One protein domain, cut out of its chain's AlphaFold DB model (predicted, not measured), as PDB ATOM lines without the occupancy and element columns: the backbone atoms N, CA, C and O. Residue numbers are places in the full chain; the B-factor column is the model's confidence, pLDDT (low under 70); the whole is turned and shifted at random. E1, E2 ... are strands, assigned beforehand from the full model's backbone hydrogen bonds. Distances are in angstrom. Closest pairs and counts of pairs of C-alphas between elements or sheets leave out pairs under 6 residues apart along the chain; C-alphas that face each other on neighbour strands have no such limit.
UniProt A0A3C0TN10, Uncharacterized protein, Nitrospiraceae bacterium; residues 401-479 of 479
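This is residues 401 to 479 of the 479 residues of an uncharacterized protein of Nitrospiraceae bacterium (UniProt A0A3C0TN10). Two small sheets lie face to face as a sandwich, the two-stranded hairpin E1 and E2 over the three strands E3, E4 and E5, with the strands of the one sheet running nearly in line with those of the other. The hairpin E4 and E5 reaches to one end of the long axis, near Val 466, and the loop before E1 lies at the other, near Ser 411. The printed part has 79 residues with no named helix and five named strands, E1 to E5 in order along the chain; its class is all strand, though under half of the residues are in named elements. Both sheets are antiparallel, in the orders E1 - E2 and E3 - E4 - E5. The whole is compact, with a radius of gyration of the C-alphas of 12.4 A, and elongated, spanning 40 by 24 by 23 A.

Residues 401 to 413 hold no named element. E1, residues 414 to 420, begins with C-alpha 414 at (75.619, -14.914, 123.851) and is 18.7 A long; E2, residues 423 to 428, is 16.4 A long. E3 is short, residues 447 to 449. E4, residues 455 to 464, is 25.0 A long and bends by 61 degrees at residue 458. E5, residues 468 to 477, is 26.7 A long and ends with C-alpha 477 at (70.937, -23.065, 114.342).

E1 and E2 form a hairpin, antiparallel at 159 degrees, with N 418 and O 425 2.9 A apart, within hydrogen-bond range. E3, E4 and E5 form a meander, each strand the antiparallel neighbour of the one before. In the hairpin E3 and E4, N 457 and O 448 are 2.8 A apart; in the hairpin E4 and E5, N 456 and O 476 are 2.8 A apart. This sheet is only just strongly twisted, its C-alphas up to 4.0 A off the best plane. In the sandwich, the strands of the two sheets stand at 13 degrees to each other. E2 and E4 are near each other, with 11 pairs of C-alphas within 10 A. The closest C-alphas of E1 and E3, those of Tyr 416 and Ile 447, are 7.5 A apart. E5 is apart from both E1 and E2.

The two C-alphas farthest apart, those of Ser 411 and Val 466, are 40.5 A apart. The printed part has no cut and ends at Lys 479, the chain's last residue. The link from E2 to E3, residues 429 to 446, is long and changes from one sheet to the other; its residues 438 to 439 pair antiparallel with residues 460 to 461 of E4. The other links are tight. The mean pLDDT of the printed part is 88.3; residues 442 to 445 and 464 to 468 are under 70.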
ATOM      1  N   LEU A 401      66.112 -16.706 132.444       93.44
ATOM      2  CA  LEU A 401      66.177 -18.103 132.856       93.44
ATOM      3  C   LEU A 401      67.420 -18.367 133.715       93.44
ATOM      4  O   LEU A 401      68.557 -18.106 133.310       93.44
ATOM      5  N   ARG A 402      67.207 -18.929 134.908       88.94
ATOM      6  CA  ARG A 402      68.270 -19.196 135.884       88.94
ATOM      7  C   ARG A 402      69.356 -20.109 135.302       88.94
ATOM      8  O   ARG A 402      69.074 -21.220 134.866       88.94
ATOM      9  N   GLY A 403      70.612 -19.674 135.415       86.19
ATOM     10  CA  GLY A 403      71.769 -20.366 134.832       86.19
ATOM     11  C   GLY A 403      72.166 -19.846 133.447       86.19
ATOM     12  O   GLY A 403      73.053 -20.423 132.829       86.19
ATOM     13  N   THR A 404      71.531 -18.766 132.990       92.50
ATOM     14  CA  THR A 404      71.903 -17.978 131.808       92.50
ATOM     15  C   THR A 404      72.068 -16.498 132.223       92.50
ATOM     16  O   THR A 404      71.593 -16.152 133.313       92.50
ATOM     17  N   PRO A 405      72.730 -15.618 131.442       94.81
ATOM     18  CA  PRO A 405      73.325 -15.828 130.112       94.81
ATOM     19  C   PRO A 405      74.543 -16.767 130.081       94.81
ATOM     20  O   PRO A 405      75.148 -17.057 131.112       94.81
ATOM     21  N   LEU A 406      74.896 -17.241 128.883       94.06
ATOM     22  CA  LEU A 406      76.119 -17.995 128.589       94.06
ATOM     23  C   LEU A 406      76.696 -17.612 127.213       94.06
ATOM     24  O   LEU A 406      75.958 -17.196 126.323       94.06
ATOM     25  N   PHE A 407      78.004 -17.795 127.025       95.88
ATOM     26  CA  PHE A 407      78.692 -17.576 125.745       95.88
ATOM     27  C   PHE A 407      78.892 -18.872 124.949       95.88
ATOM     28  O   PHE A 407      79.027 -19.952 125.529       95.88
ATOM     29  N   SER A 408      78.985 -18.746 123.624       95.81
ATOM     30  CA  SER A 408      79.464 -19.808 122.736       95.81
ATOM     31  C   SER A 408      80.956 -20.098 122.966       95.81
ATOM     32  O   SER A 408      81.696 -19.195 123.371       95.81
ATOM     33  N   PRO A 409      81.451 -21.324 122.686       95.00
ATOM     34  CA  PRO A 409      82.864 -21.677 122.882       95.00
ATOM     35  C   PRO A 409      83.838 -20.777 122.106       95.00
ATOM     36  O   PRO A 409      84.933 -20.485 122.577       95.00
ATOM     37  N   ASP A 410      83.412 -20.297 120.938       94.06
ATOM     38  CA  ASP A 410      84.153 -19.383 120.063       94.06
ATOM     39  C   ASP A 410      84.004 -17.890 120.436       94.06
ATOM     40  O   ASP A 410      84.522 -17.027 119.731       94.06
ATOM     41  N   SER A 411      83.311 -17.578 121.540       95.50
ATOM     42  CA  SER A 411      83.024 -16.222 122.046       95.50
ATOM     43  C   SER A 411      82.173 -15.316 121.150       95.50
ATOM     44  O   SER A 411      81.962 -14.155 121.503       95.50
ATOM     45  N   ARG A 412      81.673 -15.799 120.005       93.06
ATOM     46  CA  ARG A 412      80.927 -14.957 119.058       93.06
ATOM     47  C   ARG A 412      79.535 -14.591 119.572       93.06
ATOM     48  O   ARG A 412      79.158 -13.424 119.475       93.06
ATOM     49  N   TYR A 413      78.827 -15.550 120.165       95.44
ATOM     50  CA  TYR A 413      77.414 -15.432 120.516       95.44
ATOM     51  C   TYR A 413      77.182 -15.506 122.028       95.44
ATOM     52  O   TYR A 413      77.857 -16.249 122.743       95.44
ATOM     53  N   CYS A 414      76.178 -14.782 122.511       95.50
ATOM     54  CA  CYS A 414      75.619 -14.914 123.851       95.50
ATOM     55  C   CYS A 414      74.181 -15.443 123.754       95.50
ATOM     56  O   CYS A 414      73.373 -14.894 123.007       95.50
ATOM     57  N   ALA A 415      73.853 -16.481 124.526       96.38
ATOM     58  CA  ALA A 415      72.514 -17.059 124.597       96.38
ATOM     59  C   ALA A 415      71.930 -16.981 126.012       96.38
ATOM     60  O   ALA A 415      72.639 -17.148 127.010       96.38
ATOM     61  N   TYR A 416      70.620 -16.762 126.103       96.50
ATOM     62  CA  TYR A 416      69.873 -16.805 127.358       96.50
ATOM     63  C   TYR A 416      68.417 -17.204 127.143       96.50
ATOM     64  O   TYR A 416      67.856 -17.009 126.071       96.50
ATOM     65  N   GLY A 417      67.793 -17.770 128.176       96.06
ATOM     66  CA  GLY A 417      66.344 -17.964 128.177       96.06
ATOM     67  C   GLY A 417      65.659 -16.706 128.702       96.06
ATOM     68  O   GLY A 417      66.099 -16.148 129.707       96.06
ATOM     69  N   ALA A 418      64.581 -16.274 128.063       97.25
ATOM     70  CA  ALA A 418      63.791 -15.117 128.467       97.25
ATOM     71  C   ALA A 418      62.298 -15.458 128.502       97.25
ATOM     72  O   ALA A 418      61.847 -16.391 127.833       97.25
ATOM     73  N   ARG A 419      61.527 -14.702 129.290       97.25
ATOM     74  CA  ARG A 419      60.063 -14.802 129.349       97.25
ATOM     75  C   ARG A 419      59.413 -13.477 128.971       97.25
ATOM     76  O   ARG A 419      59.759 -12.441 129.536       97.25
ATOM     77  N   ALA A 420      58.412 -13.535 128.098       97.00
ATOM     78  CA  ALA A 420      57.477 -12.438 127.859       97.00
ATOM     79  C   ALA A 420      56.041 -12.950 128.037       97.00
ATOM     80  O   ALA A 420      55.619 -13.925 127.406       97.00
ATOM     81  N   GLY A 421      55.292 -12.327 128.947       95.38
ATOM     82  CA  GLY A 421      53.974 -12.797 129.360       95.38
ATOM     83  C   GLY A 421      54.024 -14.239 129.881       95.38
ATOM     84  O   GLY A 421      54.711 -14.544 130.861       95.38
ATOM     85  N   LYS A 422      53.281 -15.139 129.224       93.25
ATOM     86  CA  LYS A 422      53.195 -16.568 129.583       93.25
ATOM     87  C   LYS A 422      54.179 -17.473 128.826       93.25
ATOM     88  O   LYS A 422      54.224 -18.658 129.132       93.25
ATOM     89  N   LYS A 423      54.940 -16.954 127.852       95.56
ATOM     90  CA  LYS A 423      55.803 -17.762 126.974       95.56
ATOM     91  C   LYS A 423      57.289 -17.544 127.267       95.56
ATOM     92  O   LYS A 423      57.716 -16.421 127.538       95.56
ATOM     93  N   TRP A 424      58.056 -18.624 127.175       96.19
ATOM     94  CA  TRP A 424      59.514 -18.670 127.272       96.19
ATOM     95  C   TRP A 424      60.140 -18.860 125.891       96.19
ATOM     96  O   TRP A 424      59.592 -19.580 125.066       96.19
ATOM     97  N   PHE A 425      61.300 -18.267 125.644       96.50
ATOM     98  CA  PHE A 425      62.050 -18.415 124.393       96.50
ATOM     99  C   PHE A 425      63.547 -18.289 124.665       96.50
ATOM    100  O   PHE A 425      63.963 -17.774 125.705       96.50
ATOM    101  N   VAL A 426      64.363 -18.783 123.736       96.81
ATOM    102  CA  VAL A 426      65.814 -18.569 123.760       96.81
ATOM    103  C   VAL A 426      66.138 -17.350 122.913       96.81
ATOM    104  O   VAL A 426      65.683 -17.241 121.776       96.81
ATOM    105  N   VAL A 427      66.919 -16.437 123.475       97.06
ATOM    106  CA  VAL A 427      67.480 -15.280 122.782       97.06
ATOM    107  C   VAL A 427      68.941 -15.577 122.466       97.06
ATOM    108  O   VAL A 427      69.665 -16.061 123.339       97.06
ATOM    109  N   VAL A 428      69.376 -15.279 121.242       96.06
ATOM    110  CA  VAL A 428      70.787 -15.343 120.826       96.06
ATOM    111  C   VAL A 428      71.176 -13.994 120.229       96.06
ATOM    112  O   VAL A 428      70.602 -13.589 119.223       96.06
ATOM    113  N   ASP A 429      72.118 -13.287 120.861       92.06
ATOM    114  CA  ASP A 429      72.540 -11.922 120.492       92.06
ATOM    115  C   ASP A 429      71.352 -10.977 120.183       92.06
ATOM    116  O   ASP A 429      71.197 -10.476 119.070       92.06
ATOM    117  N   GLU A 430      70.486 -10.770 121.183       90.50
ATOM    118  CA  GLU A 430      69.236  -9.981 121.128       90.50
ATOM    119  C   GLU A 430      68.157 -10.472 120.131       90.50
ATOM    120  O   GLU A 430      67.079  -9.881 120.061       90.50
ATOM    121  N   LYS A 431      68.379 -11.569 119.391       94.31
ATOM    122  CA  LYS A 431      67.362 -12.169 118.507       94.31
ATOM    123  C   LYS A 431      66.532 -13.211 119.246       94.31
ATOM    124  O   LYS A 431      67.057 -14.235 119.682       94.31
ATOM    125  N   GLU A 432      65.235 -12.955 119.361       96.25
ATOM    126  CA  GLU A 432      64.263 -13.845 120.001       96.25
ATOM    127  C   GLU A 432      63.952 -15.054 119.099       96.25
ATOM    128  O   GLU A 432      63.648 -14.897 117.917       96.25
ATOM    129  N   GLY A 433      64.063 -16.265 119.650       94.19
ATOM    130  CA  GLY A 433      63.670 -17.512 118.992       94.19
ATOM    131  C   GLY A 433      62.175 -17.827 119.128       94.19
ATOM    132  O   GLY A 433      61.357 -16.977 119.476       94.19
ATOM    133  N   PHE A 434      61.805 -19.084 118.876       93.50
ATOM    134  CA  PHE A 434      60.418 -19.538 119.007       93.50
ATOM    135  C   PHE A 434      59.908 -19.475 120.456       93.50
ATOM    136  O   PHE A 434      60.661 -19.665 121.410       93.50
ATOM    137  N   HIS A 435      58.604 -19.225 120.605       94.69
ATOM    138  CA  HIS A 435      57.927 -19.064 121.892       94.69
ATOM    139  C   HIS A 435      57.269 -20.374 122.359       94.69
ATOM    140  O   HIS A 435      56.364 -20.903 121.716       94.69
ATOM    141  N   TYR A 436      57.673 -20.835 123.538       93.62
ATOM    142  CA  TYR A 436      57.303 -22.096 124.179       93.62
ATOM    143  C   TYR A 436      56.545 -21.861 125.495       93.62
ATOM    144  O   TYR A 436      56.618 -20.788 126.091       93.62
ATOM    145  N   ASP A 437      55.831 -22.869 125.996       92.38
ATOM    146  CA  ASP A 437      55.127 -22.810 127.288       92.38
ATOM    147  C   ASP A 437      56.062 -23.007 128.489       92.38
ATOM    148  O   ASP A 437      55.754 -22.586 129.605       92.38
ATOM    149  N   ALA A 438      57.218 -23.637 128.272       90.62
ATOM    150  CA  ALA A 438      58.315 -23.723 129.231       90.62
ATOM    151  C   ALA A 438      59.641 -24.020 128.518       90.62
ATOM    152  O   ALA A 438      59.647 -24.626 127.449       90.62
ATOM    153  N   ILE A 439      60.757 -23.674 129.160       90.81
ATOM    154  CA  ILE A 439      62.087 -24.235 128.879       90.81
ATOM    155  C   ILE A 439      62.516 -25.005 130.134       90.81
ATOM    156  O   ILE A 439      62.283 -24.544 131.253       90.81
ATOM    157  N   SER A 440      63.071 -26.205 129.962       83.31
ATOM    158  CA  SER A 440      63.339 -27.145 131.057       83.31
ATOM    159  C   SER A 440      64.432 -26.634 131.996       83.31
ATOM    160  O   SER A 440      65.568 -26.426 131.582       83.31
ATOM    161  N   TRP A 441      64.111 -26.477 133.281       74.31
ATOM    162  CA  TRP A 441      65.068 -26.097 134.332       74.31
ATOM    163  C   TRP A 441      65.666 -27.299 135.086       74.31
ATOM    164  O   TRP A 441      66.540 -27.116 135.938       74.31
ATOM    165  N   GLU A 442      65.172 -28.514 134.827       66.31
ATOM    166  CA  GLU A 442      65.492 -29.720 135.607       66.31
ATOM    167  C   GLU A 442      66.754 -30.431 135.109       66.31
ATOM    168  O   GLU A 442      67.529 -30.960 135.909       66.31
ATOM    169  N   ARG A 443      67.009 -30.398 133.796       63.03
ATOM    170  CA  ARG A 443      68.267 -30.877 133.212       63.03
ATOM    171  C   ARG A 443      69.303 -29.753 133.210       63.03
ATOM    172  O   ARG A 443      69.002 -28.610 132.881       63.03
ATOM    173  N   ARG A 444      70.542 -30.081 133.590       65.06
ATOM    174  CA  ARG A 444      71.700 -29.180 133.500       65.06
ATOM    175  C   ARG A 444      72.733 -29.759 132.526       65.06
ATOM    176  O   ARG A 444      73.062 -30.933 132.685       65.06
ATOM    177  N   PRO A 445      73.291 -28.963 131.596       61.28
ATOM    178  CA  PRO A 445      72.993 -27.546 131.338       61.28
ATOM    179  C   PRO A 445      71.561 -27.318 130.813       61.28
ATOM    180  O   PRO A 445      71.016 -28.159 130.110       61.28
ATOM    181  N   VAL A 446      70.959 -26.190 131.207       79.94
ATOM    182  CA  VAL A 446      69.570 -25.797 130.867       79.94
ATOM    183  C   VAL A 446      69.467 -25.324 129.413       79.94
ATOM    184  O   VAL A 446      68.525 -25.650 128.698       79.94
ATOM    185  N   ILE A 447      70.488 -24.585 128.978       89.75
ATOM    186  CA  ILE A 447      70.793 -24.250 127.589       89.75
ATOM    187  C   ILE A 447      72.288 -24.526 127.404       89.75
ATOM    188  O   ILE A 447      73.078 -24.219 128.300       89.75
ATOM    189  N   THR A 448      72.690 -25.094 126.267       92.44
ATOM    190  CA  THR A 448      74.105 -25.266 125.906       92.44
ATOM    191  C   THR A 448      74.336 -24.957 124.438       92.44
ATOM    192  O   THR A 448      73.497 -25.262 123.598       92.44
ATOM    193  N   PHE A 449      75.497 -24.399 124.108       94.19
ATOM    194  CA  PHE A 449      75.959 -24.370 122.722       94.19
ATOM    195  C   PHE A 449      76.448 -25.755 122.286       94.19
ATOM    196  O   PHE A 449      76.865 -26.572 123.117       94.19
ATOM    197  N   SER A 450      76.428 -25.998 120.978       92.81
ATOM    198  CA  SER A 450      77.205 -27.056 120.335       92.81
ATOM    199  C   SER A 450      78.717 -26.821 120.520       92.81
ATOM    200  O   SER A 450      79.146 -25.673 120.681       92.81
ATOM    201  N   PRO A 451      79.564 -27.870 120.469       91.06
ATOM    202  CA  PRO A 451      81.020 -27.714 120.593       91.06
ATOM    203  C   PRO A 451      81.658 -26.810 119.525       91.06
ATOM    204  O   PRO A 451      82.684 -26.190 119.790       91.06
ATOM    205  N   ASP A 452      81.048 -26.717 118.341       91.12
ATOM    206  CA  ASP A 452      81.462 -25.840 117.234       91.12
ATOM    207  C   ASP A 452      80.890 -24.406 117.316       91.12
ATOM    208  O   ASP A 452      81.217 -23.565 116.478       91.12
ATOM    209  N   GLY A 453      80.037 -24.121 118.309       90.31
ATOM    210  CA  GLY A 453      79.400 -22.820 118.519       90.31
ATOM    211  C   GLY A 453      78.328 -22.426 117.495       90.31
ATOM    212  O   GLY A 453      77.922 -21.266 117.498       90.31
ATOM    213  N   GLN A 454      77.876 -23.331 116.617       92.00
ATOM    214  CA  GLN A 454      76.917 -23.026 115.540       92.00
ATOM    215  C   GLN A 454      75.438 -23.200 115.923       92.00
ATOM    216  O   GLN A 454      74.572 -22.591 115.290       92.00
ATOM    217  N   SER A 455      75.156 -23.995 116.956       93.50
ATOM    218  CA  SER A 455      73.804 -24.335 117.407       93.50
ATOM    219  C   SER A 455      73.637 -24.142 118.910       93.50
ATOM    220  O   SER A 455      74.596 -24.221 119.680       93.50
ATOM    221  N   VAL A 456      72.390 -23.953 119.339       94.56
ATOM    222  CA  VAL A 456      71.979 -23.917 120.743       94.56
ATOM    223  C   VAL A 456      70.993 -25.054 121.012       94.56
ATOM    224  O   VAL A 456      69.960 -25.154 120.350       94.56
ATOM    225  N   TYR A 457      71.308 -25.896 121.995       94.12
ATOM    226  CA  TYR A 457      70.493 -27.026 122.435       94.12
ATOM    227  C   TYR A 457      69.781 -26.728 123.752       94.12
ATOM    228  O   TYR A 457      70.390 -26.234 124.707       94.12
ATOM    229  N   TYR A 458      68.494 -27.065 123.807       93.69
ATOM    230  CA  TYR A 458      67.647 -26.942 124.991       93.69
ATOM    231  C   TYR A 458      66.427 -27.864 124.889       93.69
ATOM    232  O   TYR A 458      66.083 -28.343 123.811       93.69
ATOM    233  N   GLN A 459      65.753 -28.112 126.014       92.25
ATOM    234  CA  GLN A 459      64.448 -28.776 126.018       92.25
ATOM    235  C   GLN A 459      63.345 -27.754 126.274       92.25
ATOM    236  O   GLN A 459      63.428 -26.981 127.232       92.25
ATOM    237  N   ALA A 460      62.302 -27.769 125.449       92.56
ATOM    238  CA  ALA A 460      61.189 -26.830 125.537       92.56
ATOM    239  C   ALA A 460      59.837 -27.544 125.460       92.56
ATOM    240  O   ALA A 460      59.729 -28.608 124.858       92.56
ATOM    241  N   ARG A 461      58.805 -26.973 126.083       91.50
ATOM    242  CA  ARG A 461      57.455 -27.546 126.110       91.50
ATOM    243  C   ARG A 461      56.504 -26.755 125.226       91.50
ATOM    244  O   ARG A 461      56.482 -25.528 125.308       91.50
ATOM    245  N   VAL A 462      55.671 -27.458 124.469       87.44
ATOM    246  CA  VAL A 462      54.548 -26.886 123.717       87.44
ATOM    247  C   VAL A 462      53.266 -27.576 124.180       87.44
ATOM    248  O   VAL A 462      53.255 -28.796 124.364       87.44
ATOM    249  N   ASP A 463      52.190 -26.817 124.389       74.44
ATOM    250  CA  ASP A 463      50.852 -27.408 124.495       74.44
ATOM    251  C   ASP A 463      50.379 -27.837 123.086       74.44
ATOM    252  O   ASP A 463      50.129 -27.011 122.208       74.44
ATOM    253  N   SER A 464      50.288 -29.150 122.868       63.25
ATOM    254  CA  SER A 464      49.809 -29.799 121.647       63.25
ATOM    255  C   SER A 464      48.315 -30.124 121.768       63.25
ATOM    256  O   SER A 464      47.858 -30.685 122.765       63.25
ATOM    257  N   PHE A 465      47.548 -29.820 120.717       54.66
ATOM    258  CA  PHE A 465      46.112 -30.124 120.648       54.66
ATOM    259  C   PHE A 465      45.796 -31.623 120.464       54.66
ATOM    260  O   PHE A 465      44.632 -32.002 120.555       54.66
ATOM    261  N   VAL A 466      46.801 -32.467 120.194       58.75
ATOM    262  CA  VAL A 466      46.617 -33.889 119.831       58.75
ATOM    263  C   VAL A 466      47.139 -34.839 120.917       58.75
ATOM    264  O   VAL A 466      46.516 -35.860 121.192       58.75
ATOM    265  N   SER A 467      48.266 -34.497 121.548       55.19
ATOM    266  CA  SER A 467      48.977 -35.315 122.551       55.19
ATOM    267  C   SER A 467      48.981 -34.700 123.959       55.19
ATOM    268  O   SER A 467      49.353 -35.370 124.925       55.19
ATOM    269  N   GLY A 468      48.557 -33.440 124.113       69.00
ATOM    270  CA  GLY A 468      48.640 -32.701 125.372       69.00
ATOM    271  C   GLY A 468      49.994 -32.006 125.545       69.00
ATOM    272  O   GLY A 468      50.461 -31.301 124.659       69.00
ATOM    273  N   ARG A 469      50.624 -32.140 126.716       71.00
ATOM    274  CA  ARG A 469      51.896 -31.461 127.022       71.00
ATOM    275  C   ARG A 469      53.090 -32.251 126.510       71.00
ATOM    276  O   ARG A 469      53.439 -33.266 127.106       71.00
ATOM    277  N   GLU A 470      53.768 -31.728 125.496       83.06
ATOM    278  CA  GLU A 470      54.904 -32.401 124.866       83.06
ATOM    279  C   GLU A 470      56.215 -31.633 125.083       83.06
ATOM    280  O   GLU A 470      56.262 -30.407 124.948       83.06
ATOM    281  N   TRP A 471      57.277 -32.353 125.456       87.50
ATOM    282  CA  TRP A 471      58.633 -31.815 125.589       87.50
ATOM    283  C   TRP A 471      59.446 -32.156 124.343       87.50
ATOM    284  O   TRP A 471      59.663 -33.326 124.037       87.50
ATOM    285  N   LEU A 472      59.932 -31.123 123.664       89.50
ATOM    286  CA  LEU A 472      60.751 -31.203 122.464       89.50
ATOM    287  C   LEU A 472      62.225 -31.001 122.829       89.50
ATOM    288  O   LEU A 472      62.556 -30.108 123.617       89.50
ATOM    289  N   GLU A 473      63.115 -31.782 122.220       90.81
ATOM    290  CA  GLU A 473      64.545 -31.465 122.190       90.81
ATOM    291  C   GLU A 473      64.802 -30.531 121.002       90.81
ATOM    292  O   GLU A 473      64.590 -30.898 119.847       90.81
ATOM    293  N   VAL A 474      65.203 -29.292 121.286       91.62
ATOM    294  CA  VAL A 474      65.367 -28.236 120.283       91.62
ATOM    295  C   VAL A 474      66.847 -28.058 119.967       91.62
ATOM    296  O   VAL A 474      67.667 -27.882 120.865       91.62
ATOM    297  N   SER A 475      67.169 -28.069 118.672       92.25
ATOM    298  CA  SER A 475      68.478 -27.725 118.114       92.25
ATOM    299  C   SER A 475      68.326 -26.482 117.243       92.25
ATOM    300  O   SER A 475      67.948 -26.582 116.077       92.25
ATOM    301  N   GLN A 476      68.590 -25.306 117.804       90.88
ATOM    302  CA  GLN A 476      68.453 -24.034 117.099       90.88
ATOM    303  C   GLN A 476      69.782 -23.639 116.444       90.88
ATOM    304  O   GLN A 476      70.729 -23.290 117.147       90.88
ATOM    305  N   LEU A 477      69.840 -23.663 115.110       91.06
ATOM    306  CA  LEU A 477      70.937 -23.065 114.342       91.06
ATOM    307  C   LEU A 477      70.949 -21.539 114.528       91.06
ATOM    308  O   LEU A 477      69.897 -20.903 114.604       91.06
ATOM    309  N   ILE A 478      72.145 -20.956 114.617       89.31
ATOM    310  CA  ILE A 478      72.342 -19.509 114.832       89.31
ATOM    311  C   ILE A 478      72.427 -18.735 113.500       89.31
ATOM    312  O   ILE A 478      72.233 -17.515 113.470       89.31
ATOM    313  N   LYS A 479      72.719 -19.437 112.401       80.25
ATOM    314  CA  LYS A 479      72.833 -18.913 111.034       80.25
ATOM    315  C   LYS A 479      71.928 -19.672 110.077       80.25
ATOM    316  O   LYS A 479      71.813 -20.901 110.272       80.25
TER     317      LYS A 479